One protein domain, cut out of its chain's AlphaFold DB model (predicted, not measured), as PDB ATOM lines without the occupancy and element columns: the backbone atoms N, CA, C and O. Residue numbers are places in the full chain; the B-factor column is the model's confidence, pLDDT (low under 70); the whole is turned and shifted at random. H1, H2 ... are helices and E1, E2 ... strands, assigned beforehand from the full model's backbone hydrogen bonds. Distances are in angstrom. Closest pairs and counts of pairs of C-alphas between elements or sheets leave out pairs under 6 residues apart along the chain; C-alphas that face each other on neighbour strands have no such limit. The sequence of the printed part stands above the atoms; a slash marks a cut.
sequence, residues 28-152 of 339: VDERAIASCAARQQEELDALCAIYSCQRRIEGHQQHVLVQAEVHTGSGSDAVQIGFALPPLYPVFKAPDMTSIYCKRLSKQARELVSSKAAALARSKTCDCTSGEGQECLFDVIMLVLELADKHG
ATOM      1  N   VAL A  28     -31.601   5.004  28.588       60.44
ATOM      2  CA  VAL A  28     -32.390   6.194  28.954       60.44
ATOM      3  C   VAL A  28     -32.835   6.869  27.656       60.44
ATOM      4  O   VAL A  28     -32.046   7.526  26.979       60.44
ATOM      5  N   ASP A  29     -34.101   6.657  27.300       74.31
ATOM      6  CA  ASP A  29     -34.747   7.215  26.113       74.31
ATOM      7  C   ASP A  29     -34.537   8.740  26.071       74.31
ATOM      8  O   ASP A  29     -34.973   9.467  26.968       74.31
ATOM      9  N   GLU A  30     -33.877   9.249  25.024       76.81
ATOM     10  CA  GLU A  30     -33.690  10.689  24.800       76.81
ATOM     11  C   GLU A  30     -35.026  11.449  24.873       76.81
ATOM     12  O   GLU A  30     -35.078  12.601  25.316       76.81
ATOM     13  N   ARG A  31     -36.136  10.791  24.505       77.62
ATOM     14  CA  ARG A  31     -37.488  11.349  24.630       77.62
ATOM     15  C   ARG A  31     -37.902  11.537  26.084       77.62
ATOM     16  O   ARG A  31     -38.568  12.524  26.386       77.62
ATOM     17  N   ALA A  32     -37.509  10.638  26.983       78.00
ATOM     18  CA  ALA A  32     -37.789  10.762  28.410       78.00
ATOM     19  C   ALA A  32     -37.018  11.939  29.023       78.00
ATOM     20  O   ALA A  32     -37.591  12.705  29.795       78.00
ATOM     21  N   ILE A  33     -35.761  12.149  28.613       81.50
ATOM     22  CA  ILE A  33     -34.956  13.307  29.036       81.50
ATOM     23  C   ILE A  33     -35.586  14.614  28.540       81.50
ATOM     24  O   ILE A  33     -35.780  15.541  29.328       81.50
ATOM     25  N   ALA A  34     -35.950  14.686  27.256       83.31
ATOM     26  CA  ALA A  34     -36.593  15.869  26.684       83.31
ATOM     27  C   ALA A  34     -37.954  16.163  27.342       83.31
ATOM     28  O   ALA A  34     -38.252  17.313  27.659       83.31
ATOM     29  N   SER A  35     -38.750  15.122  27.601       84.81
ATOM     30  CA  SER A  35     -40.022  15.218  28.326       84.81
ATOM     31  C   SER A  35     -39.822  15.734  29.755       84.81
ATOM     32  O   SER A  35     -40.532  16.635  30.192       84.81
ATOM     33  N   CYS A  36     -38.816  15.222  30.465       86.19
ATOM     34  CA  CYS A  36     -38.466  15.648  31.818       86.19
ATOM     35  C   CYS A  36     -38.073  17.133  31.865       86.19
ATOM     36  O   CYS A  36     -38.623  17.895  32.659       86.19
ATOM     37  N   ALA A  37     -37.209  17.572  30.946       87.50
ATOM     38  CA  ALA A  37     -36.806  18.972  30.841       87.50
ATOM     39  C   ALA A  37     -37.988  19.901  30.508       87.50
ATOM     40  O   ALA A  37     -38.103  20.979  31.091       87.50
ATOM     41  N   ALA A  38     -38.889  19.483  29.610       88.19
ATOM     42  CA  ALA A  38     -40.091  20.249  29.282       88.19
ATOM     43  C   ALA A  38     -41.019  20.396  30.498       88.19
ATOM     44  O   ALA A  38     -41.465  21.497  30.803       88.19
ATOM     45  N   ARG A  39     -41.243  19.306  31.237       89.69
ATOM     46  CA  ARG A  39     -42.036  19.278  32.475       89.69
ATOM     47  C   ARG A  39     -41.471  20.192  33.561       89.69
ATOM     48  O   ARG A  39     -42.203  20.987  34.145       89.69
ATOM     49  N   GLN A  40     -40.159  20.125  33.785       91.75
ATOM     50  CA  GLN A  40     -39.454  21.028  34.692       91.75
ATOM     51  C   GLN A  40     -39.646  22.491  34.277       91.75
ATOM     52  O   GLN A  40     -39.958  23.337  35.113       91.75
ATOM     53  N   GLN A  41     -39.479  22.799  32.989       91.00
ATOM     54  CA  GLN A  41     -39.618  24.159  32.480       91.00
ATOM     55  C   GLN A  41     -41.053  24.687  32.639       91.00
ATOM     56  O   GLN A  41     -41.234  25.810  33.108       91.00
ATOM     57  N   GLU A  42     -42.061  23.861  32.340       89.19
ATOM     58  CA  GLU A  42     -43.481  24.181  32.539       89.19
ATOM     59  C   GLU A  42     -43.795  24.513  34.008       89.19
ATOM     60  O   GLU A  42     -44.450  25.523  34.283       89.19
ATOM     61  N   GLU A  43     -43.314  23.708  34.965       94.06
ATOM     62  CA  GLU A  43     -43.523  23.986  36.392       94.06
ATOM     63  C   GLU A  43     -42.872  25.310  36.801       94.06
ATOM     64  O   GLU A  43     -43.491  26.125  37.489       94.06
ATOM     65  N   LEU A  44     -41.645  25.567  36.352       91.62
ATOM     66  CA  LEU A  44     -40.952  26.809  36.673       91.62
ATOM     67  C   LEU A  44     -41.654  28.031  36.086       91.62
ATOM     68  O   LEU A  44     -41.701  29.075  36.741       91.62
ATOM     69  N   ASP A  45     -42.175  27.935  34.865       88.25
ATOM     70  CA  ASP A  45     -42.925  29.018  34.227       88.25
ATOM     71  C   ASP A  45     -44.237  29.282  34.966       88.25
ATOM     72  O   ASP A  45     -44.559  30.438  35.244       88.25
ATOM     73  N   ALA A  46     -44.929  28.229  35.408       85.88
ATOM     74  CA  ALA A  46     -46.094  28.364  36.274       85.88
ATOM     75  C   ALA A  46     -45.743  29.039  37.611       85.88
ATOM     76  O   ALA A  46     -46.464  29.935  38.052       85.88
ATOM     77  N   LEU A  47     -44.625  28.666  38.242       90.56
ATOM     78  CA  LEU A  47     -44.175  29.292  39.485       90.56
ATOM     79  C   LEU A  47     -43.806  30.761  39.301       90.56
ATOM     80  O   LEU A  47     -44.175  31.563  40.148       90.56
ATOM     81  N   CYS A  48     -43.142  31.134  38.206       87.25
ATOM     82  CA  CYS A  48     -42.856  32.536  37.886       87.25
ATOM     83  C   CYS A  48     -44.116  33.350  37.566       87.25
ATOM     84  O   CYS A  48     -44.122  34.558  37.779       87.25
ATOM     85  N   ALA A  49     -45.169  32.713  37.051       81.62
ATOM     86  CA  ALA A  49     -46.443  33.377  36.798       81.62
ATOM     87  C   ALA A  49     -47.269  33.583  38.080       81.62
ATOM     88  O   ALA A  49     -48.039  34.536  38.163       81.62
ATOM     89  N   ILE A  50     -47.148  32.678  39.057       83.31
ATOM     90  CA  ILE A  50     -47.906  32.726  40.320       83.31
ATOM     91  C   ILE A  50     -47.156  33.529  41.391       83.31
ATOM     92  O   ILE A  50     -47.773  34.239  42.180       83.31
ATOM     93  N   TYR A  51     -45.832  33.409  41.427       89.12
ATOM     94  CA  TYR A  51     -44.966  33.955  42.463       89.12
ATOM     95  C   TYR A  51     -43.835  34.780  41.853       89.12
ATOM     96  O   TYR A  51     -43.390  34.538  40.730       89.12
ATOM     97  N   SER A  52     -43.286  35.707  42.637       86.31
ATOM     98  CA  SER A  52     -42.057  36.406  42.252       86.31
ATOM     99  C   SER A  52     -40.879  35.437  42.369       86.31
ATOM    100  O   SER A  52     -40.359  35.198  43.457       86.31
ATOM    101  N   CYS A  53     -40.484  34.823  41.253       87.69
ATOM    102  CA  CYS A  53     -39.467  33.775  41.225       87.69
ATOM    103  C   CYS A  53     -38.226  34.201  40.429       87.69
ATOM    104  O   CYS A  53     -38.322  34.628  39.280       87.69
ATOM    105  N   GLN A  54     -37.048  34.022  41.027       89.81
ATOM    106  CA  GLN A  54     -35.743  34.229  40.404       89.81
ATOM    107  C   GLN A  54     -35.082  32.883  40.103       89.81
ATOM    108  O   GLN A  54     -35.094  31.971  40.930       89.81
ATOM    109  N   ARG A  55     -34.482  32.760  38.917       91.25
ATOM    110  CA  ARG A  55     -33.782  31.548  38.474       91.25
ATOM    111  C   ARG A  55     -32.298  31.846  38.314       91.25
ATOM    112  O   ARG A  55     -31.934  32.853  37.711       91.25
ATOM    113  N   ARG A  56     -31.448  30.952  38.808       91.12
ATOM    114  CA  ARG A  56     -29.995  30.995  38.622       91.12
ATOM    115  C   ARG A  56     -29.502  29.610  38.225       91.12
ATOM    116  O   ARG A  56     -30.028  28.613  38.700       91.12
ATOM    117  N   ILE A  57     -28.506  29.533  37.352       85.62
ATOM    118  CA  ILE A  57     -27.874  28.266  36.969       85.62
ATOM    119  C   ILE A  57     -26.438  28.300  37.489       85.62
ATOM    120  O   ILE A  57     -25.701  29.240  37.191       85.62
ATOM    121  N   GLU A  58     -26.057  27.298  38.278       83.38
ATOM    122  CA  GLU A  58     -24.703  27.128  38.809       83.38
ATOM    123  C   GLU A  58     -24.196  25.736  38.408       83.38
ATOM    124  O   GLU A  58     -24.643  24.707  38.915       83.38
ATOM    125  N   GLY A  59     -23.291  25.685  37.424       85.81
ATOM    126  CA  GLY A  59     -22.827  24.421  36.846       85.81
ATOM    127  C   GLY A  59     -23.968  23.635  36.188       85.81
ATOM    128  O   GLY A  59     -24.567  24.100  35.220       85.81
ATOM    129  N   HIS A  60     -24.260  22.443  36.713       80.50
ATOM    130  CA  HIS A  60     -25.346  21.571  36.237       80.50
ATOM    131  C   HIS A  60     -26.610  21.642  37.099       80.50
ATOM    132  O   HIS A  60     -27.558  20.902  36.845       80.50
ATOM    133  N   GLN A  61     -26.622  22.495  38.126       85.69
ATOM    134  CA  GLN A  61     -27.738  22.613  39.052       85.69
ATOM    135  C   GLN A  61     -28.485  23.921  38.801       85.69
ATOM    136  O   GLN A  61     -27.893  24.996  38.666       85.69
ATOM    137  N   GLN A  62     -29.810  23.829  38.714       91.38
ATOM    138  CA  GLN A  62     -30.663  25.003  38.595       91.38
ATOM    139  C   GLN A  62     -31.159  25.396  39.981       91.38
ATOM    140  O   GLN A  62     -31.796  24.607  40.672       91.38
ATOM    141  N   HIS A  63     -30.880  26.628  40.377       94.38
ATOM    142  CA  HIS A  63     -31.347  27.223  41.615       94.38
ATOM    143  C   HIS A  63     -32.569  28.095  41.350       94.38
ATOM    144  O   HIS A  63     -32.609  28.885  40.403       94.38
ATOM    145  N   VAL A  64     -33.573  27.949  42.203       93.69
ATOM    146  CA  VAL A  64     -34.856  28.638  42.086       93.69
ATOM    147  C   VAL A  64     -35.156  29.284  43.425       93.69
ATOM    148  O   VAL A  64     -35.236  28.596  44.438       93.69
ATOM    149  N   LEU A  65     -35.299  30.606  43.434       94.88
ATOM    150  CA  LEU A  65     -35.691  31.372  44.608       94.88
ATOM    151  C   LEU A  65     -37.105  31.900  44.392       94.88
ATOM    152  O   LEU A  65     -37.326  32.747  43.531       94.88
ATOM    153  N   VAL A  66     -38.049  31.413  45.185       93.25
ATOM    154  CA  VAL A  66     -39.455  31.811  45.138       93.25
ATOM    155  C   VAL A  66     -39.746  32.763  46.286       93.25
ATOM    156  O   VAL A  66     -39.463  32.450  47.441       93.25
ATOM    157  N   GLN A  67     -40.327  33.918  45.972       92.12
ATOM    158  CA  GLN A  67     -40.870  34.860  46.943       92.12
ATOM    159  C   GLN A  67     -42.397  34.792  46.901       92.12
ATOM    160  O   GLN A  67     -43.014  35.002  45.854       92.12
ATOM    161  N   ALA A  68     -42.994  34.484  48.046       90.25
ATOM    162  CA  ALA A  68     -44.431  34.337  48.223       90.25
ATOM    163  C   ALA A  68     -44.895  35.087  49.477       90.25
ATOM    164  O   ALA A  68     -44.099  35.367  50.372       90.25
ATOM    165  N   GLU A  69     -46.187  35.396  49.554       87.50
ATOM    166  CA  GLU A  69     -46.776  36.110  50.688       87.50
ATOM    167  C   GLU A  69     -47.705  35.203  51.497       87.50
ATOM    168  O   GLU A  69     -48.715  34.693  50.995       87.50
ATOM    169  N   VAL A  70     -47.394  35.049  52.782       86.81
ATOM    170  CA  VAL A  70     -48.254  34.377  53.757       86.81
ATOM    171  C   VAL A  70     -49.145  35.420  54.405       86.81
ATOM    172  O   VAL A  70     -48.659  36.386  54.980       86.81
ATOM    173  N   HIS A  71     -50.454  35.231  54.283       78.38
ATOM    174  CA  HIS A  71     -51.445  36.118  54.873       78.38
ATOM    175  C   HIS A  71     -51.914  35.507  56.180       78.38
ATOM    176  O   HIS A  71     -52.549  34.458  56.176       78.38
ATOM    177  N   THR A  72     -51.597  36.175  57.277       73.94
ATOM    178  CA  THR A  72     -52.009  35.783  58.621       73.94
ATOM    179  C   THR A  72     -53.070  36.752  59.135       73.94
ATOM    180  O   THR A  72     -53.220  37.857  58.607       73.94
ATOM    181  N   GLY A  73     -53.783  36.385  60.201       66.88
ATOM    182  CA  GLY A  73     -54.783  37.266  60.820       66.88
ATOM    183  C   GLY A  73     -54.243  38.631  61.284       66.88
ATOM    184  O   GLY A  73     -55.028  39.557  61.445       66.88
ATOM    185  N   SER A  74     -52.923  38.773  61.458       68.94
ATOM    186  CA  SER A  74     -52.249  40.011  61.875       68.94
ATOM    187  C   SER A  74     -51.539  40.766  60.739       68.94
ATOM    188  O   SER A  74     -50.923  41.798  60.992       68.94
ATOM    189  N   GLY A  75     -51.627  40.290  59.489       78.44
ATOM    190  CA  GLY A  75     -51.001  40.925  58.322       78.44
ATOM    191  C   GLY A  75     -50.369  39.933  57.343       78.44
ATOM    192  O   GLY A  75     -50.424  38.717  57.547       78.44
ATOM    193  N   SER A  76     -49.770  40.451  56.267       83.06
ATOM    194  CA  SER A  76     -49.012  39.659  55.294       83.06
ATOM    195  C   SER A  76     -47.507  39.695  55.579       83.06
ATOM    196  O   SER A  76     -46.941  40.738  55.902       83.06
ATOM    197  N   ASP A  77     -46.852  38.542  55.443       87.94
ATOM    198  CA  ASP A  77     -45.404  38.394  55.562       87.94
ATOM    199  C   ASP A  77     -44.808  37.725  54.327       87.94
ATOM    200  O   ASP A  77     -45.348  36.757  53.784       87.94
ATOM    201  N   ALA A  78     -43.642  38.216  53.912       91.69
ATOM    202  CA  ALA A  78     -42.891  37.633  52.811       91.69
ATOM    203  C   ALA A  78     -42.139  36.371  53.264       91.69
ATOM    204  O   ALA A  78     -41.347  36.397  54.214       91.69
ATOM    205  N   VAL A  79     -42.343  35.280  52.529       94.88
ATOM    206  CA  VAL A  79     -41.622  34.015  52.662       94.88
ATOM    207  C   VAL A  79     -40.764  33.808  51.425       94.88
ATOM    208  O   VAL A  79     -41.247  33.868  50.296       94.88
ATOM    209  N   GLN A  80     -39.476  33.554  51.641       96.38
ATOM    210  CA  GLN A  80     -38.531  33.217  50.581       96.38
ATOM    211  C   GLN A  80     -38.129  31.750  50.696       96.38
ATOM    212  O   GLN A  80     -37.704  31.300  51.764       96.38
ATOM    213  N   ILE A  81     -38.255  31.013  49.596       97.25
ATOM    214  CA  ILE A  81     -37.987  29.576  49.524       97.25
ATOM    215  C   ILE A  81     -36.984  29.326  48.402       97.25
ATOM    216  O   ILE A  81     -37.219  29.701  47.256       97.25
ATOM    217  N   GLY A  82     -35.858  28.713  48.743       97.31
ATOM    218  CA  GLY A  82     -34.796  28.354  47.813       97.31
ATOM    219  C   GLY A  82     -34.809  26.860  47.520       97.31
ATOM    220  O   GLY A  82     -34.868  26.045  48.443       97.31
ATOM    221  N   PHE A  83     -34.706  26.512  46.244       97.31
ATOM    222  CA  PHE A  83     -34.568  25.146  45.754       97.31
ATOM    223  C   PHE A  83     -33.320  25.019  44.892       97.31
ATOM    224  O   PHE A  83     -32.955  25.947  44.170       97.31
ATOM    225  N   ALA A  84     -32.702  23.847  44.928       96.12
ATOM    226  CA  ALA A  84     -31.681  23.420  43.994       96.12
ATOM    227  C   ALA A  84     -32.167  22.143  43.302       96.12
ATOM    228  O   ALA A  84     -32.300  21.081  43.915       96.12
ATOM    229  N   LEU A  85     -32.480  22.268  42.017       94.75
ATOM    230  CA  LEU A  85     -33.060  21.206  41.206       94.75
ATOM    231  C   LEU A  85     -31.949  20.295  40.687       94.75
ATOM    232  O   LEU A  85     -31.055  20.785  39.987       94.75
ATOM    233  N   PRO A  86     -31.971  18.993  41.014       91.88
ATOM    234  CA  PRO A  86     -31.003  18.059  40.467       91.88
ATOM    235  C   PRO A  86     -31.211  17.880  38.955       91.88
ATOM    236  O   PRO A  86     -32.314  18.109  38.448       91.88
ATOM    237  N   PRO A  87     -30.179  17.421  38.226       86.81
ATOM    238  CA  PRO A  87     -30.346  17.002  36.842       86.81
ATOM    239  C   PRO A  87     -31.478  15.978  36.721       86.81
ATOM    240  O   PRO A  87     -31.567  15.052  37.529       86.81
ATOM    241  N   LEU A  88     -32.322  16.140  35.699       87.19
ATOM    242  CA  LEU A  88     -33.447  15.245  35.406       87.19
ATOM    243  C   LEU A  88     -34.540  15.213  36.496       87.19
ATOM    244  O   LEU A  88     -35.263  14.221  36.627       87.19
ATOM    245  N   TYR A  89     -34.686  16.291  37.269       90.06
ATOM    246  CA  TYR A  89     -35.912  16.561  38.017       90.06
ATOM    247  C   TYR A  89     -37.105  16.697  37.047       90.06
ATOM    248  O   TYR A  89     -36.973  17.423  36.064       90.06
ATOM    249  N   PRO A  90     -38.265  16.051  37.301       90.19
ATOM    250  CA  PRO A  90     -38.666  15.374  38.543       90.19
ATOM    251  C   PRO A  90     -38.444  13.853  38.618       90.19
ATOM    252  O   PRO A  90     -38.911  13.234  39.568       90.19
ATOM    253  N   VAL A  91     -37.783  13.229  37.643       86.31
ATOM    254  CA  VAL A  91     -37.798  11.761  37.472       86.31
ATOM    255  C   VAL A  91     -36.820  11.025  38.392       86.31
ATOM    256  O   VAL A  91     -37.133   9.936  38.865       86.31
ATOM    257  N   PHE A  92     -35.636  11.590  38.643       80.75
ATOM    258  CA  PHE A  92     -34.558  10.850  39.320       80.75
ATOM    259  C   PHE A  92     -34.362  11.209  40.784       80.75
ATOM    260  O   PHE A  92     -34.038  10.349  41.602       80.75
ATOM    261  N   LYS A  93     -34.486  12.493  41.119       87.69
ATOM    262  CA  LYS A  93     -34.166  12.981  42.456       87.69
ATOM    263  C   LYS A  93     -35.057  14.161  42.823       87.69
ATOM    264  O   LYS A  93     -35.375  15.007  41.989       87.69
ATOM    265  N   ALA A  94     -35.424  14.204  44.101       92.50
ATOM    266  CA  ALA A  94     -36.127  15.328  44.699       92.50
ATOM    267  C   ALA A  94     -35.287  16.615  44.658       92.50
ATOM    268  O   ALA A  94     -34.061  16.541  44.779       92.50
ATOM    269  N   PRO A  95     -35.927  17.788  44.543       94.88
ATOM    270  CA  PRO A  95     -35.253  19.064  44.690       94.88
ATOM    271  C   PRO A  95     -34.721  19.198  46.115       94.88
ATOM    272  O   PRO A  95     -35.415  18.887  47.087       94.88
ATOM    273  N   ASP A  96     -33.489  19.682  46.233       94.56
ATOM    274  CA  ASP A  96     -32.889  19.987  47.522       94.56
ATOM    275  C   ASP A  96     -33.344  21.388  47.933       94.56
ATOM    276  O   ASP A  96     -33.185  22.356  47.190       94.56
ATOM    277  N   MET A  97     -33.943  21.520  49.109       95.06
ATOM    278  CA  MET A  97     -34.398  22.821  49.581       95.06
ATOM    279  C   MET A  97     -33.243  23.538  50.287       95.06
ATOM    280  O   MET A  97     -32.772  23.094  51.332       95.06
ATOM    281  N   THR A  98     -32.764  24.630  49.696       94.75
ATOM    282  CA  THR A  98     -31.532  25.316  50.110       94.75
ATOM    283  C   THR A  98     -31.761  26.362  51.189       94.75
ATOM    284  O   THR A  98     -30.879  26.597  52.014       94.75
ATOM    285  N   SER A  99     -32.930  27.002  51.206       94.94
ATOM    286  CA  SER A  99     -33.236  28.041  52.187       94.94
ATOM    287  C   SER A  99     -34.732  28.197  52.413       94.94
ATOM    288  O   SER A  99     -35.506  28.202  51.461       94.94
ATOM    289  N   ILE A 100     -35.128  28.426  53.666       95.81
ATOM    290  CA  ILE A 100     -36.427  29.005  54.015       95.81
ATOM    291  C   ILE A 100     -36.162  30.230  54.882       95.81
ATOM    292  O   ILE A 100     -35.574  30.124  55.965       95.81
ATOM    293  N   TYR A 101     -36.639  31.383  54.428       94.44
ATOM    294  CA  TYR A 101     -36.629  32.615  55.197       94.44
ATOM    295  C   TYR A 101     -38.052  33.144  55.366       94.44
ATOM    296  O   TYR A 101     -38.759  33.394  54.396       94.44
ATOM    297  N   CYS A 102     -38.452  33.326  56.620       92.81
ATOM    298  CA  CYS A 102     -39.670  34.014  57.020       92.81
ATOM    299  C   CYS A 102     -39.387  34.671  58.370       92.81
ATOM    300  O   CYS A 102     -38.906  33.995  59.285       92.81
ATOM    301  N   LYS A 103     -39.669  35.971  58.500       90.88
ATOM    302  CA  LYS A 103     -39.355  36.748  59.713       90.88
ATOM    303  C   LYS A 103     -40.015  36.180  60.972       90.88
ATOM    304  O   LYS A 103     -39.437  36.270  62.049       90.88
ATOM    305  N   ARG A 104     -41.191  35.567  60.827       87.75
ATOM    306  CA  ARG A 104     -41.987  35.012  61.930       87.75
ATOM    307  C   ARG A 104     -41.700  33.561  62.271       87.75
ATOM    308  O   ARG A 104     -42.227  33.052  63.257       87.75
ATOM    309  N   LEU A 105     -40.900  32.872  61.463       90.50
ATOM    310  CA  LEU A 105     -40.570  31.487  61.752       90.50
ATOM    311  C   LEU A 105     -39.384  31.413  62.712       90.50
ATOM    312  O   LEU A 105     -38.250  31.775  62.377       90.50
ATOM    313  N   SER A 106     -39.634  30.848  63.893       92.19
ATOM    314  CA  SER A 106     -38.571  30.471  64.822       92.19
ATOM    315  C   SER A 106     -37.591  29.488  64.167       92.19
ATOM    316  O   SER A 106     -37.888  28.844  63.156       92.19
ATOM    317  N   LYS A 107     -36.391  29.344  64.740       92.44
ATOM    318  CA  LYS A 107     -35.398  28.378  64.240       92.44
ATOM    319  C   LYS A 107     -35.968  26.949  64.205       92.44
ATOM    320  O   LYS A 107     -35.883  26.291  63.174       92.44
ATOM    321  N   GLN A 108     -36.622  26.526  65.288       92.06
ATOM    322  CA  GLN A 108     -37.242  25.202  65.394       92.06
ATOM    323  C   GLN A 108     -38.380  25.013  64.377       92.06
ATOM    324  O   GLN A 108     -38.500  23.949  63.772       92.06
ATOM    325  N   ALA A 109     -39.194  26.049  64.141       92.44
ATOM    326  CA  ALA A 109     -40.254  25.990  63.139       92.44
ATOM    327  C   ALA A 109     -39.685  25.859  61.719       92.44
ATOM    328  O   ALA A 109     -40.182  25.050  60.942       92.44
ATOM    329  N   ARG A 110     -38.601  26.578  61.387       94.38
ATOM    330  CA  ARG A 110     -37.920  26.436  60.087       94.38
ATOM    331  C   ARG A 110     -37.392  25.023  59.861       94.38
ATOM    332  O   ARG A 110     -37.568  24.487  58.772       94.38
ATOM    333  N   GLU A 111     -36.794  24.407  60.877       93.69
ATOM    334  CA  GLU A 111     -36.311  23.021  60.802       93.69
ATOM    335  C   GLU A 111     -37.464  22.030  60.573       93.69
ATOM    336  O   GLU A 111     -37.375  21.162  59.703       93.69
ATOM    337  N   LEU A 112     -38.585  22.202  61.283       93.56
ATOM    338  CA  LEU A 112     -39.784  21.379  61.105       93.56
ATOM    339  C   LEU A 112     -40.382  21.524  59.699       93.56
ATOM    340  O   LEU A 112     -40.670  20.519  59.044       93.56
ATOM    341  N   VAL A 113     -40.566  22.765  59.237       94.56
ATOM    342  CA  VAL A 113     -41.083  23.078  57.898       94.56
ATOM    343  C   VAL A 113     -40.173  22.456  56.844       94.56
ATOM    344  O   VAL A 113     -40.652  21.766  55.947       94.56
ATOM    345  N   SER A 114     -38.858  22.621  57.001       95.62
ATOM    346  CA  SER A 114     -37.865  22.077  56.082       95.62
ATOM    347  C   SER A 114     -37.886  20.555  56.016       95.62
ATOM    348  O   SER A 114     -37.837  19.978  54.930       95.62
ATOM    349  N   SER A 115     -38.005  19.895  57.167       95.88
ATOM    350  CA  SER A 115     -38.101  18.438  57.248       95.88
ATOM    351  C   SER A 115     -39.344  17.907  56.521       95.88
ATOM    352  O   SER A 115     -39.245  16.988  55.702       95.88
ATOM    353  N   LYS A 116     -40.506  18.533  56.747       96.12
ATOM    354  CA  LYS A 116     -41.770  18.148  56.097       96.12
ATOM    355  C   LYS A 116     -41.770  18.427  54.593       96.12
ATOM    356  O   LYS A 116     -42.185  17.561  53.826       96.12
ATOM    357  N   ALA A 117     -41.265  19.585  54.174       95.44
ATOM    358  CA  ALA A 117     -41.095  19.949  52.768       95.44
ATOM    359  C   ALA A 117     -40.224  18.928  52.023       95.44
ATOM    360  O   ALA A 117     -40.619  18.415  50.977       95.44
ATOM    361  N   ALA A 118     -39.080  18.557  52.601       94.31
ATOM    362  CA  ALA A 118     -38.183  17.571  52.009       94.31
ATOM    363  C   ALA A 118     -38.817  16.168  51.939       94.31
ATOM    364  O   ALA A 118     -38.602  15.440  50.970       94.31
ATOM    365  N   ALA A 119     -39.610  15.775  52.944       93.31
ATOM    366  CA  ALA A 119     -40.345  14.511  52.919       93.31
ATOM    367  C   ALA A 119     -41.400  14.478  51.802       93.31
ATOM    368  O   ALA A 119     -41.468  13.495  51.063       93.31
ATOM    369  N   LEU A 120     -42.163  15.564  51.635       93.00
ATOM    370  CA  LEU A 120     -43.143  15.692  50.558       93.00
ATOM    371  C   LEU A 120     -42.471  15.637  49.183       93.00
ATOM    372  O   LEU A 120     -42.898  14.858  48.332       93.00
ATOM    373  N   ALA A 121     -41.386  16.394  48.994       94.06
ATOM    374  CA  ALA A 121     -40.619  16.399  47.753       94.06
ATOM    375  C   ALA A 121     -40.191  14.976  47.362       94.06
ATOM    376  O   ALA A 121     -40.500  14.524  46.262       94.06
ATOM    377  N   ARG A 122     -39.590  14.230  48.304       91.62
ATOM    378  CA  ARG A 122     -39.186  12.831  48.089       91.62
ATOM    379  C   ARG A 122     -40.354  11.918  47.729       91.62
ATOM    380  O   ARG A 122     -40.204  11.105  46.828       91.62
ATOM    381  N   SER A 123     -41.501  12.068  48.394       89.69
ATOM    382  CA  SER A 123     -42.684  11.235  48.125       89.69
ATOM    383  C   SER A 123     -43.283  11.437  46.727       89.69
ATOM    384  O   SER A 123     -44.001  10.569  46.247       89.69
ATOM    385  N   LYS A 124     -43.009  12.579  46.081       88.62
ATOM    386  CA  LYS A 124     -43.558  12.939  44.765       88.62
ATOM    387  C   LYS A 124     -42.600  12.653  43.613       88.62
ATOM    388  O   LYS A 124     -43.038  12.287  42.529       88.62
ATOM    389  N   THR A 125     -41.301  12.818  43.837       86.81
ATOM    390  CA  THR A 125     -40.278  12.697  42.784       86.81
ATOM    391  C   THR A 125     -39.634  11.321  42.724       86.81
ATOM    392  O   THR A 125     -38.862  11.054  41.814       86.81
ATOM    393  N   CYS A 126     -39.867  10.471  43.724       65.81
ATOM    394  CA  CYS A 126     -39.196   9.186  43.841       65.81
ATOM    395  C   CYS A 126     -40.218   8.048  43.822       65.81
ATOM    396  O   CYS A 126     -40.708   7.625  44.865       65.81
ATOM    397  N   ASP A 127     -40.485   7.548  42.620       57.06
ATOM    398  CA  ASP A 127     -40.817   6.141  42.416       57.06
ATOM    399  C   ASP A 127     -39.836   5.640  41.345       57.06
ATOM    400  O   ASP A 127     -40.111   5.583  40.146       57.06
ATOM    401  N   CYS A 128     -38.582   5.448  41.774       46.50
ATOM    402  CA  CYS A 128     -37.412   5.202  40.920       46.50
ATOM    403  C   CYS A 128     -37.498   3.908  40.090       46.50
ATOM    404  O   CYS A 128     -36.623   3.638  39.271       46.50
ATOM    405  N   THR A 129     -38.559   3.128  40.269       50.75
ATOM    406  CA  THR A 129     -38.854   1.892  39.546       50.75
ATOM    407  C   THR A 129     -39.807   2.084  38.365       50.75
ATOM    408  O   THR A 129     -39.796   1.250  37.464       50.75
ATOM    409  N   SER A 130     -40.610   3.155  38.326       61.34
ATOM    410  CA  SER A 130     -41.663   3.338  37.310       61.34
ATOM    411  C   SER A 130     -41.362   4.430  36.278       61.34
ATOM    412  O   SER A 130     -41.994   4.463  35.224       61.34
ATOM    413  N   GLY A 131     -40.397   5.320  36.540       64.44
ATOM    414  CA  GLY A 131     -40.137   6.485  35.681       64.44
ATOM    415  C   GLY A 131     -41.224   7.569  35.771       64.44
ATOM    416  O   GLY A 131     -41.237   8.503  34.969       64.44
ATOM    417  N   GLU A 132     -42.121   7.475  36.756       70.31
ATOM    418  CA  GLU A 132     -43.305   8.331  36.907       70.31
ATOM    419  C   GLU A 132     -43.126   9.469  37.928       70.31
ATOM    420  O   GLU A 132     -44.104   9.975  38.482       70.31
ATOM    421  N   GLY A 133     -41.889   9.912  38.185       84.00
ATOM    422  CA  GLY A 133     -41.632  11.036  39.094       84.00
ATOM    423  C   GLY A 133     -42.454  12.278  38.721       84.00
ATOM    424  O   GLY A 133     -42.587  12.621  37.538       84.00
ATOM    425  N   GLN A 134     -43.039  12.940  39.723       88.38
ATOM    426  CA  GLN A 134     -43.937  14.088  39.567       88.38
ATOM    427  C   GLN A 134     -43.288  15.402  40.004       88.38
ATOM    428  O   GLN A 134     -42.554  15.460  40.991       88.38
ATOM    429  N   GLU A 135     -43.612  16.466  39.270       92.31
ATOM    430  CA  GLU A 135     -43.372  17.853  39.660       92.31
ATOM    431  C   GLU A 135     -43.991  18.108  41.042       92.31
ATOM    432  O   GLU A 135     -45.076  17.606  41.357       92.31
ATOM    433  N   CYS A 136     -43.287  18.842  41.894       94.44
ATOM    434  CA  CYS A 136     -43.596  18.933  43.318       94.44
ATOM    435  C   CYS A 136     -43.222  20.266  43.961       94.44
ATOM    436  O   CYS A 136     -43.583  20.478  45.118       94.44
ATOM    437  N   LEU A 137     -42.522  21.166  43.261       95.69
ATOM    438  CA  LEU A 137     -42.116  22.454  43.828       95.69
ATOM    439  C   LEU A 137     -43.336  23.235  44.286       95.69
ATOM    440  O   LEU A 137     -43.339  23.793  45.380       95.69
ATOM    441  N   PHE A 138     -44.393  23.217  43.480       91.62
ATOM    442  CA  PHE A 138     -45.632  23.885  43.829       91.62
ATOM    443  C   PHE A 138     -46.262  23.315  45.120       91.62
ATOM    444  O   PHE A 138     -46.573  24.072  46.042       91.62
ATOM    445  N   ASP A 139     -46.401  21.988  45.218       89.88
ATOM    446  CA  ASP A 139     -46.957  21.316  46.403       89.88
ATOM    447  C   ASP A 139     -46.115  21.617  47.657       89.88
ATOM    448  O   ASP A 139     -46.646  21.861  48.743       89.88
ATOM    449  N   VAL A 140     -44.787  21.642  47.501       95.56
ATOM    450  CA  VAL A 140     -43.844  21.973  48.572       95.56
ATOM    451  C   VAL A 140     -43.987  23.428  49.012       95.56
ATOM    452  O   VAL A 140     -44.039  23.684  50.213       95.56
ATOM    453  N   ILE A 141     -44.099  24.379  48.081       95.12
ATOM    454  CA  ILE A 141     -44.317  25.798  48.401       95.12
ATOM    455  C   ILE A 141     -45.611  25.958  49.195       95.12
ATOM    456  O   ILE A 141     -45.593  26.586  50.249       95.12
ATOM    457  N   MET A 142     -46.708  25.336  48.759       90.06
ATOM    458  CA  MET A 142     -47.982  25.404  49.479       90.06
ATOM    459  C   MET A 142     -47.878  24.863  50.904       90.06
ATOM    460  O   MET A 142     -48.352  25.510  51.836       90.06
ATOM    461  N   LEU A 143     -47.203  23.724  51.089       92.62
ATOM    462  CA  LEU A 143     -46.959  23.169  52.418       92.62
ATOM    463  C   LEU A 143     -46.123  24.122  53.286       92.62
ATOM    464  O   LEU A 143     -46.400  24.283  54.474       92.62
ATOM    465  N   VAL A 144     -45.100  24.758  52.712       94.69
ATOM    466  CA  VAL A 144     -44.279  25.743  53.425       94.69
ATOM    467  C   VAL A 144     -45.120  26.942  53.852       94.69
ATOM    468  O   VAL A 144     -45.006  27.355  55.001       94.69
ATOM    469  N   LEU A 145     -45.978  27.474  52.975       92.38
ATOM    470  CA  LEU A 145     -46.855  28.606  53.291       92.38
ATOM    471  C   LEU A 145     -47.868  28.252  54.389       92.38
ATOM    472  O   LEU A 145     -48.024  29.019  55.335       92.38
ATOM    473  N   GLU A 146     -48.492  27.073  54.317       88.19
ATOM    474  CA  GLU A 146     -49.429  26.582  55.339       88.19
ATOM    475  C   GLU A 146     -48.748  26.422  56.706       88.19
ATOM    476  O   GLU A 146     -49.255  26.870  57.735       88.19
ATOM    477  N   LEU A 147     -47.568  25.796  56.740       90.75
ATOM    478  CA  LEU A 147     -46.833  25.616  57.988       90.75
ATOM    479  C   LEU A 147     -46.256  26.937  58.512       90.75
ATOM    480  O   LEU A 147     -46.135  27.096  59.726       90.75
ATOM    481  N   ALA A 148     -45.911  27.876  57.629       91.31
ATOM    482  CA  ALA A 148     -45.465  29.211  58.007       91.31
ATOM    483  C   ALA A 148     -46.580  30.029  58.660       91.31
ATOM    484  O   ALA A 148     -46.320  30.680  59.668       91.31
ATOM    485  N   ASP A 149     -47.804  29.943  58.140       87.81
ATOM    486  CA  ASP A 149     -48.990  30.531  58.767       87.81
ATOM    487  C   ASP A 149     -49.243  29.901  60.147       87.81
ATOM    488  O   ASP A 149     -49.299  30.590  61.163       87.81
ATOM    489  N   LYS A 150     -49.255  28.564  60.210       86.31
ATOM    490  CA  LYS A 150     -49.538  27.815  61.442       86.31
ATOM    491  C   LYS A 150     -48.511  28.020  62.561       86.31
ATOM    492  O   LYS A 150     -48.868  27.971  63.736       86.31
ATOM    493  N   HIS A 151     -47.233  28.156  62.217       88.44
ATOM    494  CA  HIS A 151     -46.133  28.252  63.184       88.44
ATOM    495  C   HIS A 151     -45.540  29.660  63.301       88.44
ATOM    496  O   HIS A 151     -44.562  29.846  64.031       88.44
ATOM    497  N   GLY A 152     -46.090  30.643  62.588       83.81
ATOM    498  CA  GLY A 152     -45.642  32.023  62.669       83.81
ATOM    499  C   GLY A 152     -45.948  32.593  64.048       83.81
ATOM    500  O   GLY A 152     -47.108  32.812  64.387       83.81
TER     501      GLY A 152
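AT A GLANCE: This is residues 28 to 152 of the 339 residues of an uncharacterized protein of Tribonema minus (UniProt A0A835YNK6). A twisted sheet of four antiparallel strands has three helices over one face and its other face bare. H2 and H3 form a helical hairpin, H3 packing on E2 and E3 and H2 on E4, while H1 runs along E1 and E2 with its residues 40 to 50 near the sheet. The printed part has 125 residues, with three named helices and four named strands in the order H1 E1 E2 E3 E4 H2 H3; the sheet's order is E1 E2 E3 E4 and the class is mixed, helices and strands. The whole is compact, with a radius of gyration of the C-alphas of 14.9 A, yet elongated, spanning 51 by 26 by 24 A.

HOW THE PARTS SIT: Begin with the sheet: E1, residues 52 to 58, E2, 61 to 72, E3, 75 to 85, and E4, 96 to 102, make a meander, each strand the antiparallel neighbour of the one before. Between E1 and E2, look at N 54 and O 65, 2.8 A apart; between E2 and E3, at N 68 and O 79, 2.9 A; between E3 and E4, at N 82 and O 99, 2.8 A. H3, residues 137 to 151, is on the sheet, and its closest C-alphas to E2 are those of Leu 145 and Val 70, 6.0 A apart. H2, residues 107 to 125, is over E4 at a height over the sheet of 8.9 A. H2 and H3, a helical hairpin, touch at Ala 117 and Val 140, their closest C-alphas at 5.4 A, with a shallow tilt of 27 degrees, opposite ways. H1, residues 30 to 50, is on the same face as H3, at a height over the sheet of 11.7 A. With residues 43 to 47 alone H1 only just touches H3, with 3 pairs of C-alphas within 8 A, the closest being Leu 47 and Phe 138 at 7.1 A. H1 and H2 are apart. In H1, H2 and H3 every O i to N i+4 pair is within hydrogen-bond range.

IN THESE COORDINATES: Find C-alpha 30 at (-33.690, 10.689, 24.800); from there H1 runs 30.5 A to C-alpha 50. E1 measures 20.0 A, E2 33.8 A, E3 31.7 A and E4 18.2 A. H2 runs 27.0 A from C-alpha 107 at (-35.398, 28.378, 64.240), and H3 runs 20.6 A to C-alpha 151 at (-46.133, 28.252, 63.184).

THE WHOLE: The two C-alphas farthest apart are those of Asp 29 and Ser 74, 51.6 A. The printed part has no cut, and its one long link is H2 to H3, 11 residues. Mean pLDDT of the printed part is 87.5; look for values under 70 at residue 28, residues 73 to 74 and residues 126 to 131.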